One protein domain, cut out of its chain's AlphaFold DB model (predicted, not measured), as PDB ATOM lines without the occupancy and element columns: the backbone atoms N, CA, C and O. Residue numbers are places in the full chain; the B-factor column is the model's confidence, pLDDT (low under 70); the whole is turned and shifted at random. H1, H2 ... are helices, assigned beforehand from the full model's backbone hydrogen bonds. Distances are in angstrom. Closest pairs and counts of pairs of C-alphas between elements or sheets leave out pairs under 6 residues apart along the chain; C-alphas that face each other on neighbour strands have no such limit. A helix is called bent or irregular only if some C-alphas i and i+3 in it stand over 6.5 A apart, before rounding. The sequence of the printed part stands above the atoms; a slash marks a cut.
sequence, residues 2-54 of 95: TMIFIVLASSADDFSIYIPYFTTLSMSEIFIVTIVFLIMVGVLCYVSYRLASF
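AT A GLANCE: This is residues 2 to 54 of the 95 residues of an uncharacterized protein of Staphylococcus epidermidis (UniProt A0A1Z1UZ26). Picture an open, flat V of helices: H1 and H2, one after the other, make one arm, and the single long helix H3 makes the other, with the turn at residues 24 to 26 at the point of the V. The two arms come near each other beside that turn, while residues 2 to 20 of the first arm and residues 34 to 54 of the second stand free. The printed part has 53 residues with three named helices, in the order H1, H2, H3, and no named strand; its class is all helix. The whole is only just loose, close to extended, with a radius of gyration of the C-alphas of 14.9 A and spans of 42 by 34 by 13 A.

IN THESE COORDINATES: Begin at C-alpha 2, at (261.441, 362.192, 295.382), where H1 starts; it holds residues 2 to 10 and measures 12.3 A from first to last C-alpha. Pass Ser 11 and you come to H2, residues 12 to 23, which covers 16.8 A and ends at C-alpha 23, at (261.973, 366.204, 325.437). H2 is neither bent nor irregular, but only just: C-alphas 16 and 19 are 6.1 A apart. After residues 24 to 26, find C-alpha 27 at (259.591, 375.375, 328.227); from there H3, residues 27 to 52, runs 37.2 A to C-alpha 52 at (281.271, 383.755, 299.130).

HOW THE PARTS SIT: Look first at Ser 11, the one residue of the tight link from H1 to H2; these two helices meet only through their link. Going on, you reach the tight link of three residues from H2 to H3. H2 and H3 are close but not clearly touching, with 1 pair of C-alphas within 8 A: those of Phe 22 and Ile 30, 6.9 A apart. Their lines stand at a shallow tilt of 33 degrees, only just short of steep, and they run opposite ways. Their centres are 17.6 A apart. H1 and H3 are apart. Along the backbone, every O i to N i+4 pair is within hydrogen-bond range in H1 and H3, while in H2 it is 6 of 8.

THE WHOLE: The two C-alphas farthest apart are those of Ser 26, in the turn, and Phe 54, the last printed residue, at 42.7 A. From the first printed C-alpha, Thr 2, to that of Phe 54 the distance is 34.4 A. The printed part has no cut, and neither link is long. In the B-factor column you will find a mean pLDDT of 89.0 over the printed part, with a mean of 77 in H1 and 93 in H3; no printed residue is under 70.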
ATOM      1  N   THR A   2     260.027 362.536 295.095       73.31
ATOM      2  CA  THR A   2     261.441 362.192 295.382       73.31
ATOM      3  C   THR A   2     262.229 363.257 296.162       73.31
ATOM      4  O   THR A   2     262.928 362.913 297.102       73.31
ATOM      5  N   MET A   3     262.064 364.551 295.851       71.00
ATOM      6  CA  MET A   3     262.732 365.647 296.584       71.00
ATOM      7  C   MET A   3     262.338 365.715 298.067       71.00
ATOM      8  O   MET A   3     263.191 365.953 298.908       71.00
ATOM      9  N   ILE A   4     261.071 365.443 298.405       80.94
ATOM     10  CA  ILE A   4     260.606 365.431 299.803       80.94
ATOM     11  C   ILE A   4     261.293 364.301 300.569       80.94
ATOM     12  O   ILE A   4     261.724 364.498 301.696       80.94
ATOM     13  N   PHE A   5     261.432 363.130 299.947       77.94
ATOM     14  CA  PHE A   5     262.084 361.986 300.574       77.94
ATOM     15  C   PHE A   5     263.577 362.233 300.811       77.94
ATOM     16  O   PHE A   5     264.082 361.892 301.871       77.94
ATOM     17  N   ILE A   6     264.260 362.876 299.858       78.44
ATOM     18  CA  ILE A   6     265.669 363.266 300.006       78.44
ATOM     19  C   ILE A   6     265.821 364.276 301.144       78.44
ATOM     20  O   ILE A   6     266.659 364.075 302.009       78.44
ATOM     21  N   VAL A   7     264.973 365.308 301.196       78.94
ATOM     22  CA  VAL A   7     265.009 366.309 302.274       78.94
ATOM     23  C   VAL A   7     264.745 365.668 303.637       78.94
ATOM     24  O   VAL A   7     265.482 365.923 304.581       78.94
ATOM     25  N   LEU A   8     263.741 364.794 303.746       77.75
ATOM     26  CA  LEU A   8     263.450 364.097 305.000       77.75
ATOM     27  C   LEU A   8     264.586 363.157 305.419       77.75
ATOM     28  O   LEU A   8     264.917 363.108 306.598       77.75
ATOM     29  N   ALA A   9     265.186 362.430 304.475       78.19
ATOM     30  CA  ALA A   9     266.298 361.526 304.753       78.19
ATOM     31  C   ALA A   9     267.570 362.284 305.158       78.19
ATOM     32  O   ALA A   9     268.266 361.848 306.068       78.19
ATOM     33  N   SER A  10     267.845 363.427 304.524       79.75
ATOM     34  CA  SER A  10     268.986 364.298 304.830       79.75
ATOM     35  C   SER A  10     268.844 365.104 306.121       79.75
ATOM     36  O   SER A  10     269.814 365.728 306.519       79.75
ATOM     37  N   SER A  11     267.663 365.135 306.741       82.31
ATOM     38  CA  SER A  11     267.435 365.770 308.053       82.31
ATOM     39  C   SER A  11     267.092 364.757 309.151       82.31
ATOM     40  O   SER A  11     266.769 365.135 310.279       82.31
ATOM     41  N   ALA A  12     267.098 363.460 308.829       83.94
ATOM     42  CA  ALA A  12     266.722 362.407 309.767       83.94
ATOM     43  C   ALA A  12     267.755 362.241 310.892       83.94
ATOM     44  O   ALA A  12     267.385 361.940 312.028       83.94
ATOM     45  N   ASP A  13     269.032 362.459 310.584       83.88
ATOM     46  CA  ASP A  13     270.153 362.453 311.522       83.88
ATOM     47  C   ASP A  13     270.036 363.577 312.560       83.88
ATOM     48  O   ASP A  13     270.117 363.305 313.761       83.88
ATOM     49  N   ASP A  14     269.717 364.799 312.128       87.56
ATOM     50  CA  ASP A  14     269.457 365.926 313.031       87.56
ATOM     51  C   ASP A  14     268.263 365.640 313.959       87.56
ATOM     52  O   ASP A  14     268.340 365.784 315.184       87.56
ATOM     53  N   PHE A  15     267.139 365.178 313.401       86.81
ATOM     54  CA  PHE A  15     265.944 364.868 314.193       86.81
ATOM     55  C   PHE A  15     266.176 363.761 315.223       86.81
ATOM     56  O   PHE A  15     265.642 363.851 316.333       86.81
ATOM     57  N   SER A  16     266.989 362.753 314.891       86.75
ATOM     58  CA  SER A  16     267.302 361.646 315.798       86.75
ATOM     59  C   SER A  16     267.983 362.105 317.091       86.75
ATOM     60  O   SER A  16     267.851 361.430 318.111       86.75
ATOM     61  N   ILE A  17     268.698 363.233 317.068       89.06
ATOM     62  CA  ILE A  17     269.393 363.783 318.238       89.06
ATOM     63  C   ILE A  17     268.547 364.873 318.905       89.06
ATOM     64  O   ILE A  17     268.405 364.894 320.130       89.06
ATOM     65  N   TYR A  18     267.945 365.768 318.118       88.94
ATOM     66  CA  TYR A  18     267.240 366.924 318.669       88.94
ATOM     67  C   TYR A  18     265.911 366.573 319.334       88.94
ATOM     68  O   TYR A  18     265.600 367.144 320.376       88.94
ATOM     69  N   ILE A  19     265.134 365.633 318.788       90.00
ATOM     70  CA  ILE A  19     263.845 365.242 319.379       90.00
ATOM     71  C   ILE A  19     264.017 364.771 320.834       90.00
ATOM     72  O   ILE A  19     263.406 365.383 321.713       90.00
ATOM     73  N   PRO A  20     264.847 363.754 321.144       92.06
ATOM     74  CA  PRO A  20     265.032 363.328 322.528       92.06
ATOM     75  C   PRO A  20     265.659 364.430 323.388       92.06
ATOM     76  O   PRO A  20     265.236 364.608 324.527       92.06
ATOM     77  N   TYR A  21     266.582 365.235 322.851       92.88
ATOM     78  CA  TYR A  21     267.140 366.377 323.577       92.88
ATOM     79  C   TYR A  21     266.040 367.343 324.042       92.88
ATOM     80  O   TYR A  21     265.896 367.575 325.240       92.88
ATOM     81  N   PHE A  22     265.188 367.824 323.135       91.38
ATOM     82  CA  PHE A  22     264.111 368.758 323.478       91.38
ATOM     83  C   PHE A  22     263.070 368.166 324.434       91.38
ATOM     84  O   PHE A  22     262.492 368.917 325.216       91.38
ATOM     85  N   THR A  23     262.862 366.842 324.444       93.06
ATOM     86  CA  THR A  23     261.973 366.204 325.437       93.06
ATOM     87  C   THR A  23     262.498 366.280 326.871       93.06
ATOM     88  O   THR A  23     261.713 366.149 327.808       93.06
ATOM     89  N   THR A  24     263.801 366.509 327.059       93.94
ATOM     90  CA  THR A  24     264.415 366.653 328.391       93.94
ATOM     91  C   THR A  24     264.418 368.091 328.916       93.94
ATOM     92  O   THR A  24     264.707 368.298 330.091       93.94
ATOM     93  N   LEU A  25     264.082 369.076 328.074       93.56
ATOM     94  CA  LEU A  25     264.133 370.499 328.415       93.56
ATOM     95  C   LEU A  25     262.779 371.023 328.910       93.56
ATOM     96  O   LEU A  25     261.708 370.618 328.455       93.56
ATOM     97  N   SER A  26     262.828 372.006 329.804       93.88
ATOM     98  CA  SER A  26     261.667 372.801 330.208       93.88
ATOM     99  C   SER A  26     261.309 373.864 329.159       93.88
ATOM    100  O   SER A  26     262.135 374.270 328.342       93.88
ATOM    101  N   MET A  27     260.077 374.386 329.204       91.38
ATOM    102  CA  MET A  27     259.591 375.375 328.227       91.38
ATOM    103  C   MET A  27     260.501 376.613 328.123       91.38
ATOM    104  O   MET A  27     260.743 377.119 327.031       91.38
ATOM    105  N   SER A  28     261.040 377.087 329.250       93.75
ATOM    106  CA  SER A  28     261.966 378.224 329.285       93.75
ATOM    107  C   SER A  28     263.291 377.918 328.582       93.75
ATOM    108  O   SER A  28     263.810 378.766 327.860       93.75
ATOM    109  N   GLU A  29     263.821 376.708 328.746       93.88
ATOM    110  CA  GLU A  29     265.071 376.281 328.107       93.88
ATOM    111  C   GLU A  29     264.898 376.111 326.597       93.88
ATOM    112  O   GLU A  29     265.777 376.516 325.839       93.88
ATOM    113  N   ILE A  30     263.744 375.614 326.140       93.88
ATOM    114  CA  ILE A  30     263.419 375.524 324.708       93.88
ATOM    115  C   ILE A  30     263.488 376.908 324.046       93.88
ATOM    116  O   ILE A  30     264.071 377.047 322.966       93.88
ATOM    117  N   PHE A  31     262.947 377.946 324.695       94.81
ATOM    118  CA  PHE A  31     263.035 379.322 324.191       94.81
ATOM    119  C   PHE A  31     264.483 379.807 324.086       94.81
ATOM    120  O   PHE A  31     264.858 380.393 323.070       94.81
ATOM    121  N   ILE A  32     265.304 379.536 325.103       95.88
ATOM    122  CA  ILE A  32     266.721 379.920 325.107       95.88
ATOM    123  C   ILE A  32     267.462 379.213 323.970       95.88
ATOM    124  O   ILE A  32     268.124 379.875 323.170       95.88
ATOM    125  N   VAL A  33     267.311 377.891 323.852       94.12
ATOM    126  CA  VAL A  33     267.951 377.096 322.793       94.12
ATOM    127  C   VAL A  33     267.530 377.588 321.410       94.12
ATOM    128  O   VAL A  33     268.381 377.759 320.542       94.12
ATOM    129  N   THR A  34     266.247 377.890 321.215       93.44
ATOM    130  CA  THR A  34     265.733 378.411 319.938       93.44
ATOM    131  C   THR A  34     266.380 379.746 319.570       93.44
ATOM    132  O   THR A  34     266.808 379.933 318.431       93.44
ATOM    133  N   ILE A  35     266.492 380.674 320.526       96.69
ATOM    134  CA  ILE A  35     267.126 381.979 320.293       96.69
ATOM    135  C   ILE A  35     268.612 381.806 319.963       96.69
ATOM    136  O   ILE A  35     269.100 382.404 319.004       96.69
ATOM    137  N   VAL A  36     269.329 380.970 320.719       96.25
ATOM    138  CA  VAL A  36     270.753 380.692 320.479       96.25
ATOM    139  C   VAL A  36     270.961 380.076 319.096       96.25
ATOM    140  O   VAL A  36     271.846 380.518 318.361       96.25
ATOM    141  N   PHE A  37     270.124 379.109 318.718       92.81
ATOM    142  CA  PHE A  37     270.168 378.485 317.400       92.81
ATOM    143  C   PHE A  37     269.961 379.520 316.290       92.81
ATOM    144  O   PHE A  37     270.759 379.591 315.356       92.81
ATOM    145  N   LEU A  38     268.956 380.391 316.422       95.62
ATOM    146  CA  LEU A  38     268.677 381.436 315.437       95.62
ATOM    147  C   LEU A  38     269.844 382.428 315.296       95.62
ATOM    148  O   LEU A  38     270.201 382.810 314.179       95.62
ATOM    149  N   ILE A  39     270.466 382.819 316.413       97.69
ATOM    150  CA  ILE A  39     271.647 383.693 316.410       97.69
ATOM    151  C   ILE A  39     272.814 383.006 315.697       97.69
ATOM    152  O   ILE A  39     273.436 383.621 314.831       97.69
ATOM    153  N   MET A  40     273.098 381.739 316.012       96.44
ATOM    154  CA  MET A  40     274.169 380.991 315.347       96.44
ATOM    155  C   MET A  40     273.928 380.852 313.847       96.44
ATOM    156  O   MET A  40     274.847 381.101 313.071       96.44
ATOM    157  N   VAL A  41     272.703 380.530 313.422       95.50
ATOM    158  CA  VAL A  41     272.345 380.478 311.996       95.50
ATOM    159  C   VAL A  41     272.567 381.840 311.335       95.50
ATOM    160  O   VAL A  41     273.153 381.904 310.257       95.50
ATOM    161  N   GLY A  42     272.176 382.937 311.990       96.56
ATOM    162  CA  GLY A  42     272.434 384.291 311.495       96.56
ATOM    163  C   GLY A  42     273.927 384.590 311.322       96.56
ATOM    164  O   GLY A  42     274.338 385.109 310.282       96.56
ATOM    165  N   VAL A  43     274.751 384.215 312.305       97.31
ATOM    166  CA  VAL A  43     276.215 384.360 312.240       97.31
ATOM    167  C   VAL A  43     276.796 383.515 311.110       97.31
ATOM    168  O   VAL A  43     277.586 384.028 310.320       97.31
ATOM    169  N   LEU A  44     276.387 382.252 310.990       94.69
ATOM    170  CA  LEU A  44     276.845 381.355 309.932       94.69
ATOM    171  C   LEU A  44     276.469 381.890 308.551       94.69
ATOM    172  O   LEU A  44     277.334 381.973 307.686       94.69
ATOM    173  N   CYS A  45     275.231 382.342 308.354       94.69
ATOM    174  CA  CYS A  45     274.810 382.977 307.105       94.69
ATOM    175  C   CYS A  45     275.654 384.212 306.777       94.69
ATOM    176  O   CYS A  45     276.068 384.380 305.631       94.69
ATOM    177  N   TYR A  46     275.950 385.059 307.766       95.12
ATOM    178  CA  TYR A  46     276.798 386.234 307.560       95.12
ATOM    179  C   TYR A  46     278.234 385.855 307.175       95.12
ATOM    180  O   TYR A  46     278.798 386.429 306.240       95.12
ATOM    181  N   VAL A  47     278.818 384.873 307.864       93.56
ATOM    182  CA  VAL A  47     280.162 384.362 307.567       93.56
ATOM    183  C   VAL A  47     280.201 383.753 306.168       93.56
ATOM    184  O   VAL A  47     281.065 384.129 305.378       93.56
ATOM    185  N   SER A  48     279.241 382.893 305.827       90.06
ATOM    186  CA  SER A  48     279.118 382.283 304.500       90.06
ATOM    187  C   SER A  48     278.956 383.333 303.406       90.06
ATOM    188  O   SER A  48     279.629 383.251 302.385       90.06
ATOM    189  N   TYR A  49     278.140 384.367 303.632       89.06
ATOM    190  CA  TYR A  49     277.977 385.474 302.689       89.06
ATOM    191  C   TYR A  49     279.288 386.242 302.471       89.06
ATOM    192  O   TYR A  49     279.680 386.515 301.336       89.06
ATOM    193  N   ARG A  50     280.008 386.566 303.551       87.88
ATOM    194  CA  ARG A  50     281.315 387.239 303.463       87.88
ATOM    195  C   ARG A  50     282.360 386.374 302.769       87.88
ATOM    196  O   ARG A  50     283.174 386.914 302.027       87.88
ATOM    197  N   LEU A  51     282.333 385.067 303.004       86.12
ATOM    198  CA  LEU A  51     283.259 384.113 302.408       86.12
ATOM    199  C   LEU A  51     282.981 383.915 300.910       86.12
ATOM    200  O   LEU A  51     283.916 383.922 300.116       86.12
ATOM    201  N   ALA A  52     281.706 383.832 300.524       83.75
ATOM    202  CA  ALA A  52     281.271 383.755 299.130       83.75
ATOM    203  C   ALA A  52     281.561 385.046 298.343       83.75
ATOM    204  O   ALA A  52     281.752 384.998 297.135       83.75
ATOM    205  N   SER A  53     281.647 386.196 299.020       79.94
ATOM    206  CA  SER A  53     281.977 387.481 298.389       79.94
ATOM    207  C   SER A  53     283.433 387.590 297.906       79.94
ATOM    208  O   SER A  53     283.788 388.607 297.310       79.94
ATOM    209  N   PHE A  54     284.289 386.601 298.177       81.25
ATOM    210  CA  PHE A  54     285.627 386.516 297.596       81.25
ATOM    211  C   PHE A  54     285.583 385.681 296.309       81.25
ATOM    212  O   PHE A  54     285.457 384.457 296.372       81.25
TER     213      PHE A  54